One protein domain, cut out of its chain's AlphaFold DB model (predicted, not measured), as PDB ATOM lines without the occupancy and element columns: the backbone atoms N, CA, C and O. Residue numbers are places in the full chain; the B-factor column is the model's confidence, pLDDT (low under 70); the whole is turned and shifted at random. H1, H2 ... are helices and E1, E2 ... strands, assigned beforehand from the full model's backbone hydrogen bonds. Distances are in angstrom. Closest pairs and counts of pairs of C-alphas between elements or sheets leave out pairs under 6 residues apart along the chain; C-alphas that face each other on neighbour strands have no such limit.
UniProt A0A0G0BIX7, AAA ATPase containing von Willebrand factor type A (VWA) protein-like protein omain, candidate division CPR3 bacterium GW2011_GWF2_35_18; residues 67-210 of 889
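This is residues 67 to 210 of the 889 residues of the protein "AAA ATPase containing von Willebrand factor type A (VWA) protein-like protein omain" of candidate division CPR3 bacterium GW2011_GWF2_35_18 (UniProt A0A0G0BIX7). Two strongly twisted sheets, E1 E4 E9 E6 E7 and the branched E2 E3 E5 E8 E10 E11, stand partly face to face as a sandwich; E5 bends, E10 pairs with its last residues, 113 to 115, and from there the sheet runs on from E10 to E3 and from E3 to E2. The small helix H1 lies at one end and grazes both sheets, while the long loop of residues 152 to 163 reaches out at the other. The printed part has 144 residues, with eleven named strands and one named helix in the order E1 to E8, H1, E9 to E11. The neighbour strands are antiparallel in both sheets, and the class is mostly strand. The whole is compact, with a radius of gyration of the C-alphas of 14.9 A and spans of 45 by 30 by 22 A.

E1, residues 67 to 72, is an edge strand beside E4, residues 91 to 97, with N 93 and O 71 2.8 A apart. Beyond E4 comes E9, residues 182 to 188 (N 96 to O 182, 2.8 A), then E6, residues 126 to 133 (N 129 to O 187, 2.8 A). E6 forms a hairpin with the edge strand E7, residues 145 to 151 (N 130 to O 147, 2.8 A). In the branched sheet, E5, residues 105 to 115, bends by 52 degrees at residue 111. E8, residues 164 to 172, lies on one side of E5 (N 106 to O 171, 2.7 A). On the other side lie E11, residues 203 to 209 (N 107 to O 207, 2.8 A), and E10, residues 195 to 198 (N 115 to O 195, 2.9 A). E3, residues 80 to 83, pairs with E10 (N 81 to O 198, 2.8 A) and forms a hairpin with E2, residues 75 to 77 (N 77 to O 80, 2.8 A). Between the sheets, the closest C-alphas of E7 and E8, those of Leu 151 and Gly 167, are 5.1 A apart. E2 and E7 are apart. H1, residues 173 to 176, only grazes each sheet and is too short for an O i to N i+4 pair.

E1 begins at C-alpha 67, (22.722, 28.929, 19.162). E5 is 29.8 A long, E8 26.3 A, E6 21.8 A, E9 20.2 A and E4 20.0 A. E11 ends at C-alpha 209, (11.894, 42.910, 15.282).

The C-alphas of Thr 158 and Glu 178, the two farthest apart, are 47.3 A apart. The printed part has no cut, and the links E6 to E7 and E7 to E8 are long. Its mean pLDDT is 84.0; residues under 70 are 68, 118 to 120, 141, 157 to 161 and 209 to 210.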
ATOM      1  N   GLN A  67      23.468  29.603  18.102       76.44
ATOM      2  CA  GLN A  67      22.722  28.929  19.162       76.44
ATOM      3  C   GLN A  67      23.626  27.879  19.812       76.44
ATOM      4  O   GLN A  67      23.940  26.864  19.186       76.44
ATOM      5  N   ASN A  68      24.016  28.104  21.066       68.94
ATOM      6  CA  ASN A  68      24.885  27.207  21.823       68.94
ATOM      7  C   ASN A  68      24.182  26.680  23.087       68.94
ATOM      8  O   ASN A  68      23.160  27.196  23.539       68.94
ATOM      9  N   ASN A  69      24.752  25.624  23.674       75.56
ATOM     10  CA  ASN A  69      24.412  25.132  25.014       75.56
ATOM     11  C   ASN A  69      22.950  24.689  25.222       75.56
ATOM     12  O   ASN A  69      22.355  25.001  26.252       75.56
ATOM     13  N   PHE A  70      22.385  23.911  24.288       87.62
ATOM     14  CA  PHE A  70      21.108  23.235  24.538       87.62
ATOM     15  C   PHE A  70      21.220  22.267  25.725       87.62
ATOM     16  O   PHE A  70      22.073  21.376  25.718       87.62
ATOM     17  N   ARG A  71      20.354  22.428  26.731       88.25
ATOM     18  CA  ARG A  71      20.265  21.551  27.912       88.25
ATOM     19  C   ARG A  71      18.812  21.194  28.191       88.25
ATOM     20  O   ARG A  71      17.928  22.008  27.959       88.25
ATOM     21  N   THR A  72      18.572  19.981  28.673       93.50
ATOM     22  CA  THR A  72      17.235  19.486  29.016       93.50
ATOM     23  C   THR A  72      17.351  18.243  29.898       93.50
ATOM     24  O   THR A  72      18.320  17.491  29.772       93.50
ATOM     25  N   ASN A  73      16.371  18.038  30.773       88.88
ATOM     26  CA  ASN A  73      16.132  16.809  31.538       88.88
ATOM     27  C   ASN A  73      14.925  16.006  31.001       88.88
ATOM     28  O   ASN A  73      14.605  14.969  31.567       88.88
ATOM     29  N   GLY A  74      14.294  16.450  29.905       86.88
ATOM     30  CA  GLY A  74      13.119  15.796  29.330       86.88
ATOM     31  C   GLY A  74      13.413  14.452  28.657       86.88
ATOM     32  O   GLY A  74      14.541  14.137  28.263       86.88
ATOM     33  N   ASP A  75      12.360  13.664  28.451       85.81
ATOM     34  CA  ASP A  75      12.464  12.297  27.940       85.81
ATOM     35  C   ASP A  75      12.842  12.246  26.452       85.81
ATOM     36  O   ASP A  75      12.084  12.677  25.578       85.81
ATOM     37  N   TYR A  76      13.996  11.655  26.131       89.06
ATOM     38  CA  TYR A  76      14.493  11.556  24.756       89.06
ATOM     39  C   TYR A  76      13.776  10.469  23.933       89.06
ATOM     40  O   TYR A  76      13.951   9.270  24.162       89.06
ATOM     41  N   ILE A  77      12.994  10.880  22.926       81.00
ATOM     42  CA  ILE A  77      12.219  10.001  22.036       81.00
ATOM     43  C   ILE A  77      12.233  10.555  20.607       81.00
ATOM     44  O   ILE A  77      11.785  11.671  20.354       81.00
ATOM     45  N   ASN A  78      12.691   9.754  19.638       80.56
ATOM     46  CA  ASN A  78      12.676  10.087  18.204       80.56
ATOM     47  C   ASN A  78      13.303  11.457  17.855       80.56
ATOM     48  O   ASN A  78      12.766  12.179  17.019       80.56
ATOM     49  N   ASN A  79      14.449  11.800  18.460       84.19
ATOM     50  CA  ASN A  79      15.148  13.094  18.317       84.19
ATOM     51  C   ASN A  79      14.446  14.313  18.944       84.19
ATOM     52  O   ASN A  79      14.792  15.452  18.627       84.19
ATOM     53  N   TRP A  80      13.506  14.084  19.854       90.62
ATOM     54  CA  TRP A  80      12.839  15.124  20.629       90.62
ATOM     55  C   TRP A  80      12.922  14.810  22.119       90.62
ATOM     56  O   TRP A  80      12.847  13.648  22.507       90.62
ATOM     57  N   TYR A  81      13.077  15.843  22.938       93.25
ATOM     58  CA  TYR A  81      13.057  15.753  24.392       93.25
ATOM     59  C   TYR A  81      11.685  16.204  24.865       93.25
ATOM     60  O   TYR A  81      11.323  17.373  24.717       93.25
ATOM     61  N   TRP A  82      10.890  15.248  25.332       91.44
ATOM     62  CA  TRP A  82       9.520  15.474  25.762       91.44
ATOM     63  C   TRP A  82       9.502  15.972  27.196       91.44
ATOM     64  O   TRP A  82       9.904  15.245  28.097       91.44
ATOM     65  N   LEU A  83       8.980  17.181  27.382       92.50
ATOM     66  CA  LEU A  83       8.604  17.700  28.686       92.50
ATOM     67  C   LEU A  83       7.209  17.152  28.976       92.50
ATOM     68  O   LEU A  83       6.231  17.513  28.311       92.50
ATOM     69  N   ARG A  84       7.126  16.171  29.866       81.94
ATOM     70  CA  ARG A  84       5.903  15.382  30.090       81.94
ATOM     71  C   ARG A  84       5.795  14.815  31.497       81.94
ATOM     72  O   ARG A  84       4.863  14.059  31.776       81.94
ATOM     73  N   ASP A  85       6.737  15.142  32.366       76.38
ATOM     74  CA  ASP A  85       6.656  14.842  33.779       76.38
ATOM     75  C   ASP A  85       5.400  15.465  34.418       76.38
ATOM     76  O   ASP A  85       4.799  16.431  33.933       76.38
ATOM     77  N   ARG A  86       4.931  14.843  35.501       71.88
ATOM     78  CA  ARG A  86       3.743  15.325  36.223       71.88
ATOM     79  C   ARG A  86       4.062  16.490  37.157       71.88
ATOM     80  O   ARG A  86       3.148  17.249  37.465       71.88
ATOM     81  N   SER A  87       5.315  16.591  37.587       75.25
ATOM     82  CA  SER A  87       5.872  17.620  38.470       75.25
ATOM     83  C   SER A  87       6.085  18.967  37.770       75.25
ATOM     84  O   SER A  87       6.117  19.981  38.451       75.25
ATOM     85  N   VAL A  88       6.099  19.000  36.428       82.19
ATOM     86  CA  VAL A  88       6.363  20.203  35.614       82.19
ATOM     87  C   VAL A  88       7.805  20.720  35.790       82.19
ATOM     88  O   VAL A  88       8.101  21.887  35.569       82.19
ATOM     89  N   GLU A  89       8.718  19.825  36.158       84.38
ATOM     90  CA  GLU A  89      10.151  20.062  36.343       84.38
ATOM     91  C   GLU A  89      10.967  19.763  35.077       84.38
ATOM     92  O   GLU A  89      12.149  20.121  34.995       84.38
ATOM     93  N   ASP A  90      10.369  19.110  34.072       88.19
ATOM     94  CA  ASP A  90      11.017  18.948  32.779       88.19
ATOM     95  C   ASP A  90      11.190  20.322  32.115       88.19
ATOM     96  O   ASP A  90      10.221  21.044  31.856       88.19
ATOM     97  N   TYR A  91      12.425  20.649  31.746       94.12
ATOM     98  CA  TYR A  91      12.777  21.885  31.066       94.12
ATOM     99  C   TYR A  91      13.609  21.649  29.808       94.12
ATOM    100  O   TYR A  91      14.268  20.621  29.625       94.12
ATOM    101  N   ALA A  92      13.638  22.659  28.943       92.38
ATOM    102  CA  ALA A  92      14.620  22.777  27.874       92.38
ATOM    103  C   ALA A  92      15.174  24.208  27.831       92.38
ATOM    104  O   ALA A  92      14.429  25.163  28.021       92.38
ATOM    105  N   SER A  93      16.476  24.390  27.619       93.56
ATOM    106  CA  SER A  93      17.104  25.717  27.651       93.56
ATOM    107  C   SER A  93      18.145  25.918  26.557       93.56
ATOM    108  O   SER A  93      18.804  24.959  26.151       93.56
ATOM    109  N   TRP A  94      18.344  27.171  26.147       92.12
ATOM    110  CA  TRP A  94      19.312  27.602  25.137       92.12
ATOM    111  C   TRP A  94      20.023  28.888  25.562       92.12
ATOM    112  O   TRP A  94      19.458  29.708  26.286       92.12
ATOM    113  N   VAL A  95      21.232  29.090  25.035       90.12
ATOM    114  CA  VAL A  95      21.894  30.397  25.009       90.12
ATOM    115  C   VAL A  95      22.034  30.826  23.551       90.12
ATOM    116  O   VAL A  95      22.627  30.112  22.738       90.12
ATOM    117  N   LEU A  96      21.452  31.975  23.211       87.69
ATOM    118  CA  LEU A  96      21.632  32.622  21.916       87.69
ATOM    119  C   LEU A  96      22.740  33.660  22.055       87.69
ATOM    120  O   LEU A  96      22.610  34.590  22.846       87.69
ATOM    121  N   GLU A  97      23.816  33.489  21.298       84.62
ATOM    122  CA  GLU A  97      24.977  34.378  21.332       84.62
ATOM    123  C   GLU A  97      24.892  35.419  20.213       84.62
ATOM    124  O   GLU A  97      24.456  35.111  19.096       84.62
ATOM    125  N   ASN A  98      25.388  36.627  20.492       80.38
ATOM    126  CA  ASN A  98      25.488  37.740  19.535       80.38
ATOM    127  C   ASN A  98      24.131  38.180  18.960       80.38
ATOM    128  O   ASN A  98      23.963  38.358  17.748       80.38
ATOM    129  N   VAL A  99      23.137  38.346  19.831       82.19
ATOM    130  CA  VAL A  99      21.792  38.763  19.437       82.19
ATOM    131  C   VAL A  99      21.769  40.264  19.115       82.19
ATOM    132  O   VAL A  99      22.142  41.099  19.935       82.19
ATOM    133  N   SER A 100      21.301  40.626  17.913       76.50
ATOM    134  CA  SER A 100      21.181  42.033  17.494       76.50
ATOM    135  C   SER A 100      20.169  42.794  18.359       76.50
ATOM    136  O   SER A 100      19.015  42.385  18.502       76.50
ATOM    137  N   LYS A 101      20.595  43.958  18.863       73.00
ATOM    138  CA  LYS A 101      19.768  44.919  19.614       73.00
ATOM    139  C   LYS A 101      19.262  46.078  18.750       73.00
ATOM    140  O   LYS A 101      18.823  47.095  19.278       73.00
ATOM    141  N   ASP A 102      19.332  45.952  17.425       72.75
ATOM    142  CA  ASP A 102      19.034  47.054  16.494       72.75
ATOM    143  C   ASP A 102      17.550  47.479  16.499       72.75
ATOM    144  O   ASP A 102      17.199  48.515  15.931       72.75
ATOM    145  N   LYS A 103      16.674  46.688  17.133       76.12
ATOM    146  CA  LYS A 103      15.238  46.956  17.294       76.12
ATOM    147  C   LYS A 103      14.755  46.676  18.722       76.12
ATOM    148  O   LYS A 103      15.508  46.166  19.546       76.12
ATOM    149  N   SER A 104      13.504  47.022  19.030       78.12
ATOM    150  CA  SER A 104      12.930  46.892  20.380       78.12
ATOM    151  C   SER A 104      12.615  45.453  20.810       78.12
ATOM    152  O   SER A 104      12.353  45.225  21.990       78.12
ATOM    153  N   GLY A 105      12.675  44.475  19.900       84.50
ATOM    154  CA  GLY A 105      12.459  43.065  20.209       84.50
ATOM    155  C   GLY A 105      13.329  42.094  19.407       84.50
ATOM    156  O   GLY A 105      13.906  42.428  18.374       84.50
ATOM    157  N   ILE A 106      13.402  40.859  19.893       87.06
ATOM    158  CA  ILE A 106      14.086  39.703  19.313       87.06
ATOM    159  C   ILE A 106      13.000  38.688  18.993       87.06
ATOM    160  O   ILE A 106      12.375  38.141  19.897       87.06
ATOM    161  N   THR A 107      12.741  38.457  17.711       86.81
ATOM    162  CA  THR A 107      11.728  37.501  17.260       86.81
ATOM    163  C   THR A 107      12.370  36.146  17.014       86.81
ATOM    164  O   THR A 107      13.264  36.032  16.177       86.81
ATOM    165  N   LEU A 108      11.900  35.134  17.738       88.56
ATOM    166  CA  LEU A 108      12.276  33.731  17.642       88.56
ATOM    167  C   LEU A 108      11.250  32.992  16.782       88.56
ATOM    168  O   LEU A 108      10.063  32.998  17.100       88.56
ATOM    169  N   GLU A 109      11.692  32.320  15.724       88.88
ATOM    170  CA  GLU A 109      10.874  31.355  14.989       88.88
ATOM    171  C   GLU A 109      11.048  29.973  15.625       88.88
ATOM    172  O   GLU A 109      12.167  29.456  15.690       88.88
ATOM    173  N   MET A 110       9.953  29.366  16.089       92.50
ATOM    174  CA  MET A 110       9.988  28.109  16.834       92.50
ATOM    175  C   MET A 110       9.220  26.982  16.134       92.50
ATOM    176  O   MET A 110       8.128  27.181  15.602       92.50
ATOM    177  N   GLU A 111       9.785  25.774  16.181       93.00
ATOM    178  CA  GLU A 111       9.140  24.513  15.800       93.00
ATOM    179  C   GLU A 111       9.252  23.520  16.960       93.00
ATOM    180  O   GLU A 111      10.352  23.179  17.417       93.00
ATOM    181  N   VAL A 112       8.104  23.045  17.425       93.94
ATOM    182  CA  VAL A 112       7.982  22.163  18.592       93.94
ATOM    183  C   VAL A 112       6.978  21.053  18.300       93.94
ATOM    184  O   VAL A 112       6.238  21.121  17.316       93.94
ATOM    185  N   LEU A 113       6.940  20.024  19.146       91.75
ATOM    186  CA  LEU A 113       5.888  19.006  19.086       91.75
ATOM    187  C   LEU A 113       4.936  19.131  20.270       91.75
ATOM    188  O   LEU A 113       5.386  19.478  21.358       91.75
ATOM    189  N   ALA A 114       3.658  18.795  20.084       91.25
ATOM    190  CA  ALA A 114       2.697  18.689  21.177       91.25
ATOM    191  C   ALA A 114       1.727  17.511  21.025       91.25
ATOM    192  O   ALA A 114       1.308  17.157  19.922       91.25
ATOM    193  N   THR A 115       1.351  16.910  22.155       83.69
ATOM    194  CA  THR A 115       0.297  15.890  22.239       83.69
ATOM    195  C   THR A 115      -0.349  15.884  23.627       83.69
ATOM    196  O   THR A 115       0.244  16.340  24.599       83.69
ATOM    197  N   ASN A 116      -1.563  15.358  23.767       76.81
ATOM    198  CA  ASN A 116      -2.328  15.456  25.013       76.81
ATOM    199  C   ASN A 116      -1.989  14.403  26.090       76.81
ATOM    200  O   ASN A 116      -2.409  14.564  27.230       76.81
ATOM    201  N   THR A 117      -1.287  13.307  25.761       74.50
ATOM    202  CA  THR A 117      -0.899  12.250  26.729       74.50
ATOM    203  C   THR A 117       0.401  11.537  26.313       74.50
ATOM    204  O   THR A 117       0.929  11.784  25.233       74.50
ATOM    205  N   TYR A 118       0.923  10.601  27.124       68.06
ATOM    206  CA  TYR A 118       2.139   9.814  26.812       68.06
ATOM    207  C   TYR A 118       2.084   9.044  25.475       68.06
ATOM    208  O   TYR A 118       3.122   8.704  24.912       68.06
ATOM    209  N   SER A 119       0.886   8.764  24.955       67.69
ATOM    210  CA  SER A 119       0.639   8.222  23.608       67.69
ATOM    211  C   SER A 119      -0.568   8.931  22.987       67.69
ATOM    212  O   SER A 119      -1.533   8.292  22.569       67.69
ATOM    213  N   GLY A 120      -0.554  10.264  23.057       64.94
ATOM    214  CA  GLY A 120      -1.705  11.106  22.753       64.94
ATOM    215  C   GLY A 120      -2.065  11.212  21.276       64.94
ATOM    216  O   GLY A 120      -1.457  10.594  20.411       64.94
ATOM    217  N   GLY A 121      -3.127  11.965  20.999       72.81
ATOM    218  CA  GLY A 121      -3.619  12.210  19.644       72.81
ATOM    219  C   GLY A 121      -2.891  13.354  18.937       72.81
ATOM    220  O   GLY A 121      -2.128  14.099  19.554       72.81
ATOM    221  N   ALA A 122      -3.152  13.488  17.636       80.31
ATOM    222  CA  ALA A 122      -2.702  14.592  16.788       80.31
ATOM    223  C   ALA A 122      -3.565  15.855  16.958       80.31
ATOM    224  O   ALA A 122      -4.710  15.763  17.404       80.31
ATOM    225  N   GLY A 123      -3.046  17.006  16.516       81.62
ATOM    226  CA  GLY A 123      -3.822  18.246  16.374       81.62
ATOM    227  C   GLY A 123      -3.922  19.111  17.632       81.62
ATOM    228  O   GLY A 123      -4.861  19.892  17.747       81.62
ATOM    229  N   TYR A 124      -2.996  18.953  18.577       85.50
ATOM    230  CA  TYR A 124      -2.931  19.773  19.786       85.50
ATOM    231  C   TYR A 124      -1.903  20.890  19.633       85.50
ATOM    232  O   TYR A 124      -0.810  20.636  19.123       85.50
ATOM    233  N   ASP A 125      -2.247  22.084  20.114       89.31
ATOM    234  CA  ASP A 125      -1.348  23.238  20.163       89.31
ATOM    235  C   ASP A 125      -0.316  23.079  21.287       89.31
ATOM    236  O   ASP A 125      -0.566  22.432  22.318       89.31
ATOM    237  N   ALA A 126       0.859  23.674  21.090       90.31
ATOM    238  CA  ALA A 126       1.924  23.679  22.078       90.31
ATOM    239  C   ALA A 126       1.797  24.909  22.973       90.31
ATOM    240  O   ALA A 126       1.985  26.028  22.506       90.31
ATOM    241  N   THR A 127       1.542  24.696  24.261       91.81
ATOM    242  CA  THR A 127       1.447  25.768  25.257       91.81
ATOM    243  C   THR A 127       2.495  25.555  26.345       91.81
ATOM    244  O   THR A 127       2.483  24.520  27.016       91.81
ATOM    245  N   PHE A 128       3.403  26.514  26.519       92.75
ATOM    246  CA  PHE A 128       4.533  26.430  27.450       92.75
ATOM    247  C   PHE A 128       4.908  27.808  28.007       92.75
ATOM    248  O   PHE A 128       4.614  28.833  27.396       92.75
ATOM    249  N   ARG A 129       5.567  27.830  29.167       94.19
ATOM    250  CA  ARG A 129       6.128  29.047  29.757       94.19
ATOM    251  C   ARG A 129       7.548  29.237  29.257       94.19
ATOM    252  O   ARG A 129       8.347  28.309  29.325       94.19
ATOM    253  N   LEU A 130       7.855  30.431  28.763       94.06
ATOM    254  CA  LEU A 130       9.189  30.841  28.346       94.06
ATOM    255  C   LEU A 130       9.758  31.833  29.361       94.06
ATOM    256  O   LEU A 130       9.225  32.926  29.540       94.06
ATOM    257  N   PHE A 131      10.865  31.453  29.980       92.94
ATOM    258  CA  PHE A 131      11.724  32.315  30.776       92.94
ATOM    259  C   PHE A 131      12.828  32.871  29.883       92.94
ATOM    260  O   PHE A 131      13.430  32.129  29.099       92.94
ATOM    261  N   TYR A 132      13.116  34.161  30.010       92.00
ATOM    262  CA  TYR A 132      14.146  34.824  29.224       92.00
ATOM    263  C   TYR A 132      14.903  35.884  30.029       92.00
ATOM    264  O   TYR A 132      14.352  36.564  30.894       92.00
ATOM    265  N   GLY A 133      16.194  36.029  29.735       90.62
ATOM    266  CA  GLY A 133      17.066  36.990  30.407       90.62
ATOM    267  C   GLY A 133      18.518  36.860  29.976       90.62
ATOM    268  O   GLY A 133      18.810  36.286  28.931       90.62
ATOM    269  N   ILE A 134      19.443  37.387  30.771       89.06
ATOM    270  CA  ILE A 134      20.880  37.249  30.506       89.06
ATOM    271  C   ILE A 134      21.423  35.932  31.092       89.06
ATOM    272  O   ILE A 134      20.944  35.498  32.140       89.06
ATOM    273  N   PRO A 135      22.451  35.298  30.495       85.31
ATOM    274  CA  PRO A 135      23.010  34.034  30.994       85.31
ATOM    275  C   PRO A 135      23.504  34.058  32.446       85.31
ATOM    276  O   PRO A 135      23.478  33.028  33.110       85.31
ATOM    277  N   ALA A 136      23.910  35.221  32.969       81.94
ATOM    278  CA  ALA A 136      24.310  35.367  34.373       81.94
ATOM    279  C   ALA A 136      23.180  35.026  35.367       81.94
ATOM    280  O   ALA A 136      23.460  34.647  36.500       81.94
ATOM    281  N   ASN A 137      21.923  35.108  34.924       81.62
ATOM    282  CA  ASN A 137      20.729  34.880  35.733       81.62
ATOM    283  C   ASN A 137      20.203  33.434  35.632       81.62
ATOM    284  O   ASN A 137      19.156  33.126  36.194       81.62
ATOM    285  N   GLN A 138      20.897  32.536  34.919       79.69
ATOM    286  CA  GLN A 138      20.398  31.182  34.632       79.69
ATOM    287  C   GLN A 138      20.122  30.331  35.889       79.69
ATOM    288  O   GLN A 138      19.252  29.467  35.847       79.69
ATOM    289  N   GLU A 139      20.857  30.563  36.985       74.94
ATOM    290  CA  GLU A 139      20.744  29.790  38.237       74.94
ATOM    291  C   GLU A 139      19.657  30.345  39.176       74.94
ATOM    292  O   GLU A 139      19.259  29.669  40.118       74.94
ATOM    293  N   ASN A 140      19.154  31.565  38.931       76.06
ATOM    294  CA  ASN A 140      18.130  32.203  39.760       76.06
ATOM    295  C   ASN A 140      16.918  32.598  38.905       76.06
ATOM    296  O   ASN A 140      16.821  33.715  38.390       76.06
ATOM    297  N   ILE A 141      15.978  31.660  38.766       69.12
ATOM    298  CA  ILE A 141      14.815  31.781  37.876       69.12
ATOM    299  C   ILE A 141      13.927  32.998  38.189       69.12
ATOM    300  O   ILE A 141      13.327  33.551  37.272       69.12
ATOM    301  N   GLY A 142      13.899  33.467  39.446       70.69
ATOM    302  CA  GLY A 142      13.130  34.646  39.873       70.69
ATOM    303  C   GLY A 142      13.649  35.969  39.301       70.69
ATOM    304  O   GLY A 142      12.937  36.969  39.296       70.69
ATOM    305  N   THR A 143      14.873  35.974  38.767       75.44
ATOM    306  CA  THR A 143      15.476  37.140  38.103       75.44
ATOM    307  C   THR A 143      15.268  37.148  36.583       75.44
ATOM    308  O   THR A 143      15.675  38.100  35.908       75.44
ATOM    309  N   LEU A 144      14.649  36.101  36.025       82.75
ATOM    310  CA  LEU A 144      14.285  36.013  34.612       82.75
ATOM    311  C   LEU A 144      12.873  36.561  34.388       82.75
ATOM    312  O   LEU A 144      11.977  36.406  35.213       82.75
ATOM    313  N   GLN A 145      12.665  37.187  33.235       89.12
ATOM    314  CA  GLN A 145      11.334  37.596  32.798       89.12
ATOM    315  C   GLN A 145      10.589  36.382  32.235       89.12
ATOM    316  O   GLN A 145      11.216  35.440  31.745       89.12
ATOM    317  N   THR A 146       9.257  36.392  32.298       90.38
ATOM    318  CA  THR A 146       8.437  35.249  31.869       90.38
ATOM    319  C   THR A 146       7.309  35.654  30.946       90.38
ATOM    320  O   THR A 146       6.724  36.725  31.083       90.38
ATOM    321  N   MET A 147       6.988  34.768  30.005       88.88
ATOM    322  CA  MET A 147       5.792  34.876  29.181       88.88
ATOM    323  C   MET A 147       5.237  33.495  28.837       88.88
ATOM    324  O   MET A 147       5.992  32.545  28.626       88.88
ATOM    325  N   ASP A 148       3.916  33.388  28.752       92.44
ATOM    326  CA  ASP A 148       3.249  32.163  28.319       92.44
ATOM    327  C   ASP A 148       3.093  32.187  26.791       92.44
ATOM    328  O   ASP A 148       2.561  33.135  26.213       92.44
ATOM    329  N   VAL A 149       3.585  31.142  26.126       90.31
ATOM    330  CA  VAL A 149       3.626  31.016  24.665       90.31
ATOM    331  C   VAL A 149       2.668  29.919  24.224       90.31
ATOM    332  O   VAL A 149       2.684  28.816  24.771       90.31
ATOM    333  N   THR A 150       1.866  30.203  23.195       93.25
ATOM    334  CA  THR A 150       1.077  29.192  22.477       93.25
ATOM    335  C   THR A 150       1.468  29.185  21.003       93.25
ATOM    336  O   THR A 150       1.448  30.230  20.358       93.25
ATOM    337  N   LEU A 151       1.855  28.017  20.486       90.50
ATOM    338  CA  LEU A 151       2.161  27.789  19.073       90.50
ATOM    339  C   LEU A 151       1.127  26.826  18.488       90.50
ATOM    340  O   LEU A 151       0.983  25.703  18.978       90.50
ATOM    341  N   ASP A 152       0.459  27.257  17.424       90.50
ATOM    342  CA  ASP A 152      -0.601  26.486  16.780       90.50
ATOM    343  C   ASP A 152      -0.057  25.203  16.138       90.50
ATOM    344  O   ASP A 152       1.043  25.173  15.562       90.50
ATOM    345  N   ASN A 153      -0.856  24.137  16.185       90.25
ATOM    346  CA  ASN A 153      -0.600  22.927  15.421       90.25
ATOM    347  C   ASN A 153      -0.760  23.202  13.919       90.25
ATOM    348  O   ASN A 153      -1.805  23.645  13.447       90.25
ATOM    349  N   VAL A 154       0.276  22.890  13.143       88.69
ATOM    350  CA  VAL A 154       0.317  23.119  11.689       88.69
ATOM    351  C   VAL A 154       0.413  21.817  10.892       88.69
ATOM    352  O   VAL A 154       0.675  21.839   9.684       88.69
ATOM    353  N   SER A 155       0.231  20.667  11.546       82.62
ATOM    354  CA  SER A 155       0.296  19.368  10.881       82.62
ATOM    355  C   SER A 155      -0.820  19.220   9.845       82.62
ATOM    356  O   SER A 155      -1.999  19.469  10.094       82.62
ATOM    357  N   THR A 156      -0.450  18.779   8.643       74.94
ATOM    358  CA  THR A 156      -1.427  18.509   7.576       74.94
ATOM    359  C   THR A 156      -2.211  17.230   7.859       74.94
ATOM    360  O   THR A 156      -1.703  16.322   8.506       74.94
ATOM    361  N   ALA A 157      -3.406  17.083   7.281       64.44
ATOM    362  CA  ALA A 157      -4.215  15.863   7.427       64.44
ATOM    363  C   ALA A 157      -3.525  14.569   6.925       64.44
ATOM    364  O   ALA A 157      -4.011  13.472   7.185       64.44
ATOM    365  N   THR A 158      -2.419  14.690   6.178       57.94
ATOM    366  CA  THR A 158      -1.589  13.574   5.690       57.94
ATOM    367  C   THR A 158      -0.348  13.299   6.544       57.94
ATOM    368  O   THR A 158       0.395  12.371   6.232       57.94
ATOM    369  N   ASP A 159      -0.094  14.098   7.583       69.38
ATOM    370  CA  ASP A 159       0.985  13.865   8.543       69.38
ATOM    371  C   ASP A 159       0.639  12.634   9.407       69.38
ATOM    372  O   ASP A 159      -0.380  12.647  10.101       69.38
ATOM    373  N   PRO A 160       1.442  11.554   9.363       56.31
ATOM    374  CA  PRO A 160       1.135  10.313  10.069       56.31
ATOM    375  C   PRO A 160       1.194  10.433  11.599       56.31
ATOM    376  O   PRO A 160       0.699   9.532  12.273       56.31
ATOM    377  N   VAL A 161       1.807  11.491  12.145       69.94
ATOM    378  CA  VAL A 161       1.961  11.690  13.596       69.94
ATOM    379  C   VAL A 161       1.188  12.921  14.069       69.94
ATOM    380  O   VAL A 161       0.513  12.856  15.089       69.94
ATOM    381  N   GLY A 162       1.210  14.018  13.311       82.12
ATOM    382  CA  GLY A 162       0.294  15.142  13.518       82.12
ATOM    383  C   GLY A 162       0.573  16.028  14.745       82.12
ATOM    384  O   GLY A 162      -0.350  16.646  15.282       82.12
ATOM    385  N   TYR A 163       1.820  16.066  15.224       87.31
ATOM    386  CA  TYR A 163       2.212  16.775  16.458       87.31
ATOM    387  C   TYR A 163       2.917  18.115  16.221       87.31
ATOM    388  O   TYR A 163       3.251  18.792  17.187       87.31
ATOM    389  N   THR A 164       3.203  18.501  14.976       90.31
ATOM    390  CA  THR A 164       4.069  19.652  14.692       90.31
ATOM    391  C   THR A 164       3.349  20.976  14.924       90.31
ATOM    392  O   THR A 164       2.343  21.262  14.280       90.31
ATOM    393  N   CYS A 165       3.927  21.809  15.786       91.00
ATOM    394  CA  CYS A 165       3.469  23.165  16.072       91.00
ATOM    395  C   CYS A 165       4.529  24.182  15.639       91.00
ATOM    396  O   CYS A 165       5.731  23.936  15.797       91.00
ATOM    397  N   LYS A 166       4.098  25.314  15.075       90.50
ATOM    398  CA  LYS A 166       4.994  26.388  14.617       90.50
ATOM    399  C   LYS A 166       4.435  27.753  14.972       90.50
ATOM    400  O   LYS A 166       3.238  27.980  14.851       90.50
ATOM    401  N   GLY A 167       5.318  28.678  15.316       88.81
ATOM    402  CA  GLY A 167       4.955  30.080  15.480       88.81
ATOM    403  C   GLY A 167       6.158  30.939  15.835       88.81
ATOM    404  O   GLY A 167       7.300  30.476  15.816       88.81
ATOM    405  N   THR A 168       5.892  32.205  16.132       89.56
ATOM    406  CA  THR A 168       6.921  33.199  16.447       89.56
ATOM    407  C   THR A 168       6.696  33.798  17.825       89.56
ATOM    408  O   THR A 168       5.561  34.102  18.178       89.56
ATOM    409  N   VAL A 169       7.778  34.022  18.567       88.88
ATOM    410  CA  VAL A 169       7.764  34.663  19.890       88.88
ATOM    411  C   VAL A 169       8.683  35.873  19.858       88.88
ATOM    412  O   VAL A 169       9.827  35.740  19.436       88.88
ATOM    413  N   THR A 170       8.224  37.041  20.305       87.81
ATOM    414  CA  THR A 170       9.054  38.255  20.339       87.81
ATOM    415  C   THR A 170       9.383  38.645  21.777       87.81
ATOM    416  O   THR A 170       8.489  38.854  22.588       87.81
ATOM    417  N   ILE A 171      10.677  38.765  22.073       89.12
ATOM    418  CA  ILE A 171      11.227  39.094  23.392       89.12
ATOM    419  C   ILE A 171      11.762  40.531  23.386       89.12
ATOM    420  O   ILE A 171      12.480  40.877  22.450       89.12
ATOM    421  N   PRO A 172      11.495  41.375  24.397       86.19
ATOM    422  CA  PRO A 172      12.045  42.731  24.460       86.19
ATOM    423  C   PRO A 172      13.580  42.756  24.504       86.19
ATOM    424  O   PRO A 172      14.188  42.057  25.311       86.19
ATOM    425  N   THR A 173      14.230  43.624  23.718       83.12
ATOM    426  CA  THR A 173      15.698  43.808  23.797       83.12
ATOM    427  C   THR A 173      16.148  44.508  25.079       83.12
ATOM    428  O   THR A 173      17.324  44.432  25.432       83.12
ATOM    429  N   SER A 174      15.230  45.140  25.820       82.12
ATOM    430  CA  SER A 174      15.511  45.771  27.116       82.12
ATOM    431  C   SER A 174      16.057  44.789  28.156       82.12
ATOM    432  O   SER A 174      16.863  45.193  28.990       82.12
ATOM    433  N   VAL A 175      15.687  43.505  28.073       84.38
ATOM    434  CA  VAL A 175      16.142  42.460  29.004       84.38
ATOM    435  C   VAL A 175      17.653  42.213  28.932       84.38
ATOM    436  O   VAL A 175      18.254  41.725  29.884       84.38
ATOM    437  N   LEU A 176      18.274  42.559  27.804       81.56
ATOM    438  CA  LEU A 176      19.690  42.318  27.563       81.56
ATOM    439  C   LEU A 176      20.596  43.379  28.196       81.56
ATOM    440  O   LEU A 176      21.759  43.096  28.473       81.56
ATOM    441  N   GLY A 177      20.107  44.604  28.416       82.56
ATOM    442  CA  GLY A 177      20.940  45.718  28.881       82.56
ATOM    443  C   GLY A 177      22.232  45.865  28.057       82.56
ATOM    444  O   GLY A 177      22.202  46.003  26.829       82.56
ATOM    445  N   GLU A 178      23.385  45.799  28.728       78.44
ATOM    446  CA  GLU A 178      24.712  45.871  28.095       78.44
ATOM    447  C   GLU A 178      25.197  44.534  27.489       78.44
ATOM    448  O   GLU A 178      26.181  44.532  26.759       78.44
ATOM    449  N   TYR A 179      24.504  43.412  27.718       83.88
ATOM    450  CA  TYR A 179      24.933  42.056  27.326       83.88
ATOM    451  C   TYR A 179      24.399  41.627  25.962       83.88
ATOM    452  O   TYR A 179      23.254  41.921  25.656       83.88
ATOM    453  N   ASP A 180      25.169  40.903  25.153       82.44
ATOM    454  CA  ASP A 180      24.759  40.529  23.784       82.44
ATOM    455  C   ASP A 180      24.263  39.073  23.661       82.44
ATOM    456  O   ASP A 180      23.918  38.622  22.567       82.44
ATOM    457  N   ASP A 181      24.168  38.363  24.791       87.69
ATOM    458  CA  ASP A 181      23.727  36.970  24.872       87.69
ATOM    459  C   ASP A 181      22.370  36.860  25.577       87.69
ATOM    460  O   ASP A 181      22.153  37.468  26.629       87.69
ATOM    461  N   LEU A 182      21.471  36.044  25.024       89.06
ATOM    462  CA  LEU A 182      20.130  35.792  25.552       89.06
ATOM    463  C   LEU A 182      20.017  34.353  26.060       89.06
ATOM    464  O   LEU A 182      20.202  33.399  25.304       89.06
ATOM    465  N   TYR A 183      19.654  34.192  27.327       92.62
ATOM    466  CA  TYR A 183      19.269  32.915  27.912       92.62
ATOM    467  C   TYR A 183      17.765  32.691  27.773       92.62
ATOM    468  O   TYR A 183      16.972  33.599  28.024       92.62
ATOM    469  N   LEU A 184      17.392  31.469  27.395       93.31
ATOM    470  CA  LEU A 184      16.014  31.017  27.244       93.31
ATOM    471  C   LEU A 184      15.833  29.695  27.984       93.31
ATOM    472  O   LEU A 184      16.621  28.772  27.776       93.31
ATOM    473  N   LYS A 185      14.766  29.564  28.771       93.62
ATOM    474  CA  LYS A 185      14.339  28.299  29.385       93.62
ATOM    475  C   LYS A 185      12.844  28.118  29.167       93.62
ATOM    476  O   LYS A 185      12.084  29.060  29.345       93.62
ATOM    477  N   VAL A 186      12.421  26.925  28.767       94.12
ATOM    478  CA  VAL A 186      11.009  26.571  28.612       94.12
ATOM    479  C   VAL A 186      10.628  25.456  29.564       94.12
ATOM    480  O   VAL A 186      11.387  24.503  29.736       94.12
ATOM    481  N   GLU A 187       9.434  25.578  30.129       92.75
ATOM    482  CA  GLU A 187       8.796  24.599  31.009       92.75
ATOM    483  C   GLU A 187       7.310  24.503  30.644       92.75
ATOM    484  O   GLU A 187       6.741  25.389  29.992       92.75
ATOM    485  N   ARG A 188       6.643  23.420  31.043       91.12
ATOM    486  CA  ARG A 188       5.181  23.348  30.898       91.12
ATOM    487  C   ARG A 188       4.518  24.321  31.879       91.12
ATOM    488  O   ARG A 188       5.043  24.592  32.943       91.12
ATOM    489  N   ILE A 189       3.364  24.881  31.516       86.06
ATOM    490  CA  ILE A 189       2.658  25.837  32.398       86.06
ATOM    491  C   ILE A 189       2.002  25.101  33.573       86.06
ATOM    492  O   ILE A 189       1.990  25.583  34.703       86.06
ATOM    493  N   ALA A 190       1.436  23.930  33.293       77.44
ATOM    494  CA  ALA A 190       0.839  23.043  34.273       77.44
ATOM    495  C   ALA A 190       0.855  21.598  33.759       77.44
ATOM    496  O   ALA A 190       0.896  21.337  32.552       77.44
ATOM    497  N   SER A 191       0.724  20.641  34.677       76.31
ATOM    498  CA  SER A 191       0.698  19.206  34.369       76.31
ATOM    499  C   SER A 191      -0.489  18.780  33.495       76.31
ATOM    500  O   SER A 191      -0.437  17.721  32.868       76.31
ATOM    501  N   VAL A 192      -1.529  19.618  33.411       73.56
ATOM    502  CA  VAL A 192      -2.711  19.432  32.553       73.56
ATOM    503  C   VAL A 192      -2.537  19.980  31.135       73.56
ATOM    504  O   VAL A 192      -3.338  19.649  30.263       73.56
ATOM    505  N   ASN A 193      -1.530  20.828  30.882       79.62
ATOM    506  CA  ASN A 193      -1.228  21.281  29.525       79.62
ATOM    507  C   ASN A 193      -0.694  20.114  28.693       79.62
ATOM    508  O   ASN A 193      -0.181  19.136  29.235       79.62
ATOM    509  N   ASN A 194      -0.780  20.227  27.369       84.75
ATOM    510  CA  ASN A 194      -0.253  19.208  26.467       84.75
ATOM    511  C   ASN A 194       1.226  18.918  26.775       84.75
ATOM    512  O   ASN A 194       1.983  19.799  27.187       84.75
ATOM    513  N   HIS A 195       1.632  17.665  26.594       89.75
ATOM    514  CA  HIS A 195       3.042  17.306  26.567       89.75
ATOM    515  C   HIS A 195       3.665  18.004  25.370       89.75
ATOM    516  O   HIS A 195       3.130  17.908  24.264       89.75
ATOM    517  N   VAL A 196       4.778  18.685  25.592       93.19
ATOM    518  CA  VAL A 196       5.488  19.436  24.557       93.19
ATOM    519  C   VAL A 196       6.893  18.882  24.413       93.19
ATOM    520  O   VAL A 196       7.474  18.409  25.384       93.19
ATOM    521  N   ALA A 197       7.441  18.903  23.205       92.69
ATOM    522  CA  ALA A 197       8.778  18.396  22.949       92.69
ATOM    523  C   ALA A 197       9.643  19.433  22.247       92.69
ATOM    524  O   ALA A 197       9.205  20.083  21.293       92.69
ATOM    525  N   PHE A 198      10.897  19.508  22.685       95.31
ATOM    526  CA  PHE A 198      11.906  20.419  22.161       95.31
ATOM    527  C   PHE A 198      13.165  19.662  21.748       95.31
ATOM    528  O   PHE A 198      13.435  18.549  22.199       95.31
ATOM    529  N   ASN A 199      13.969  20.261  20.883       91.31
ATOM    530  CA  ASN A 199      15.321  19.803  20.605       91.31
ATOM    531  C   ASN A 199      16.247  21.000  20.371       91.31
ATOM    532  O   ASN A 199      15.821  22.156  20.340       91.31
ATOM    533  N   ALA A 200      17.534  20.722  20.167       86.31
ATOM    534  CA  ALA A 200      18.526  21.760  19.912       86.31
ATOM    535  C   ALA A 200      18.180  22.654  18.702       86.31
ATOM    536  O   ALA A 200      18.644  23.779  18.656       86.31
ATOM    537  N   GLN A 201      17.345  22.203  17.759       86.19
ATOM    538  CA  GLN A 201      16.919  22.939  16.560       86.19
ATOM    539  C   GLN A 201      15.471  23.453  16.647       86.19
ATOM    540  O   GLN A 201      14.863  23.752  15.612       86.19
ATOM    541  N   SER A 202      14.884  23.511  17.850       90.31
ATOM    542  CA  SER A 202      13.526  24.032  18.046       90.31
ATOM    543  C   SER A 202      13.429  25.533  17.804       90.31
ATOM    544  O   SER A 202      12.374  25.994  17.392       90.31
ATOM    545  N   ILE A 203      14.516  26.281  17.988       89.88
ATOM    546  CA  ILE A 203      14.639  27.665  17.517       89.88
ATOM    547  C   ILE A 203      15.220  27.593  16.101       89.88
ATOM    548  O   ILE A 203      16.370  27.200  15.920       89.88
ATOM    549  N   LYS A 204      14.409  27.898  15.085       85.25
ATOM    550  CA  LYS A 204      14.798  27.791  13.667       85.25
ATOM    551  C   LYS A 204      15.578  29.001  13.190       85.25
ATOM    552  O   LYS A 204      16.518  28.859  12.410       85.25
ATOM    553  N   SER A 205      15.173  30.178  13.646       80.81
ATOM    554  CA  SER A 205      15.821  31.444  13.341       80.81
ATOM    555  C   SER A 205      15.515  32.460  14.440       80.81
ATOM    556  O   SER A 205      14.522  32.332  15.161       80.81
ATOM    557  N   PHE A 206      16.378  33.463  14.587       82.00
ATOM    558  CA  PHE A 206      16.112  34.620  15.432       82.00
ATOM    559  C   PHE A 206      16.577  35.900  14.738       82.00
ATOM    560  O   PHE A 206      17.649  35.935  14.134       82.00
ATOM    561  N   THR A 207      15.748  36.942  14.780       77.88
ATOM    562  CA  THR A 207      16.007  38.233  14.117       77.88
ATOM    563  C   THR A 207      15.525  39.394  14.982       77.88
ATOM    564  O   THR A 207      14.639  39.221  15.818       77.88
ATOM    565  N   SER A 208      16.087  40.589  14.798       70.69
ATOM    566  CA  SER A 208      15.593  41.794  15.471       70.69
ATOM    567  C   SER A 208      14.274  42.267  14.832       70.69
ATOM    568  O   SER A 208      14.155  42.384  13.610       70.69
ATOM    569  N   GLY A 209      13.257  42.514  15.659       64.25
ATOM    570  CA  GLY A 209      11.894  42.910  15.282       64.25
ATOM    571  C   GLY A 209      11.358  44.037  16.170       64.25
ATOM    572  O   GLY A 209      11.982  44.396  17.163       64.25
ATOM    573  N   ASP A 210      10.222  44.632  15.806       59.62
ATOM    574  CA  ASP A 210       9.589  45.689  16.608       59.62
ATOM    575  C   ASP A 210       8.643  45.049  17.648       59.62
ATOM    576  O   ASP A 210       7.840  44.187  17.299       59.62
TER     577      ASP A 210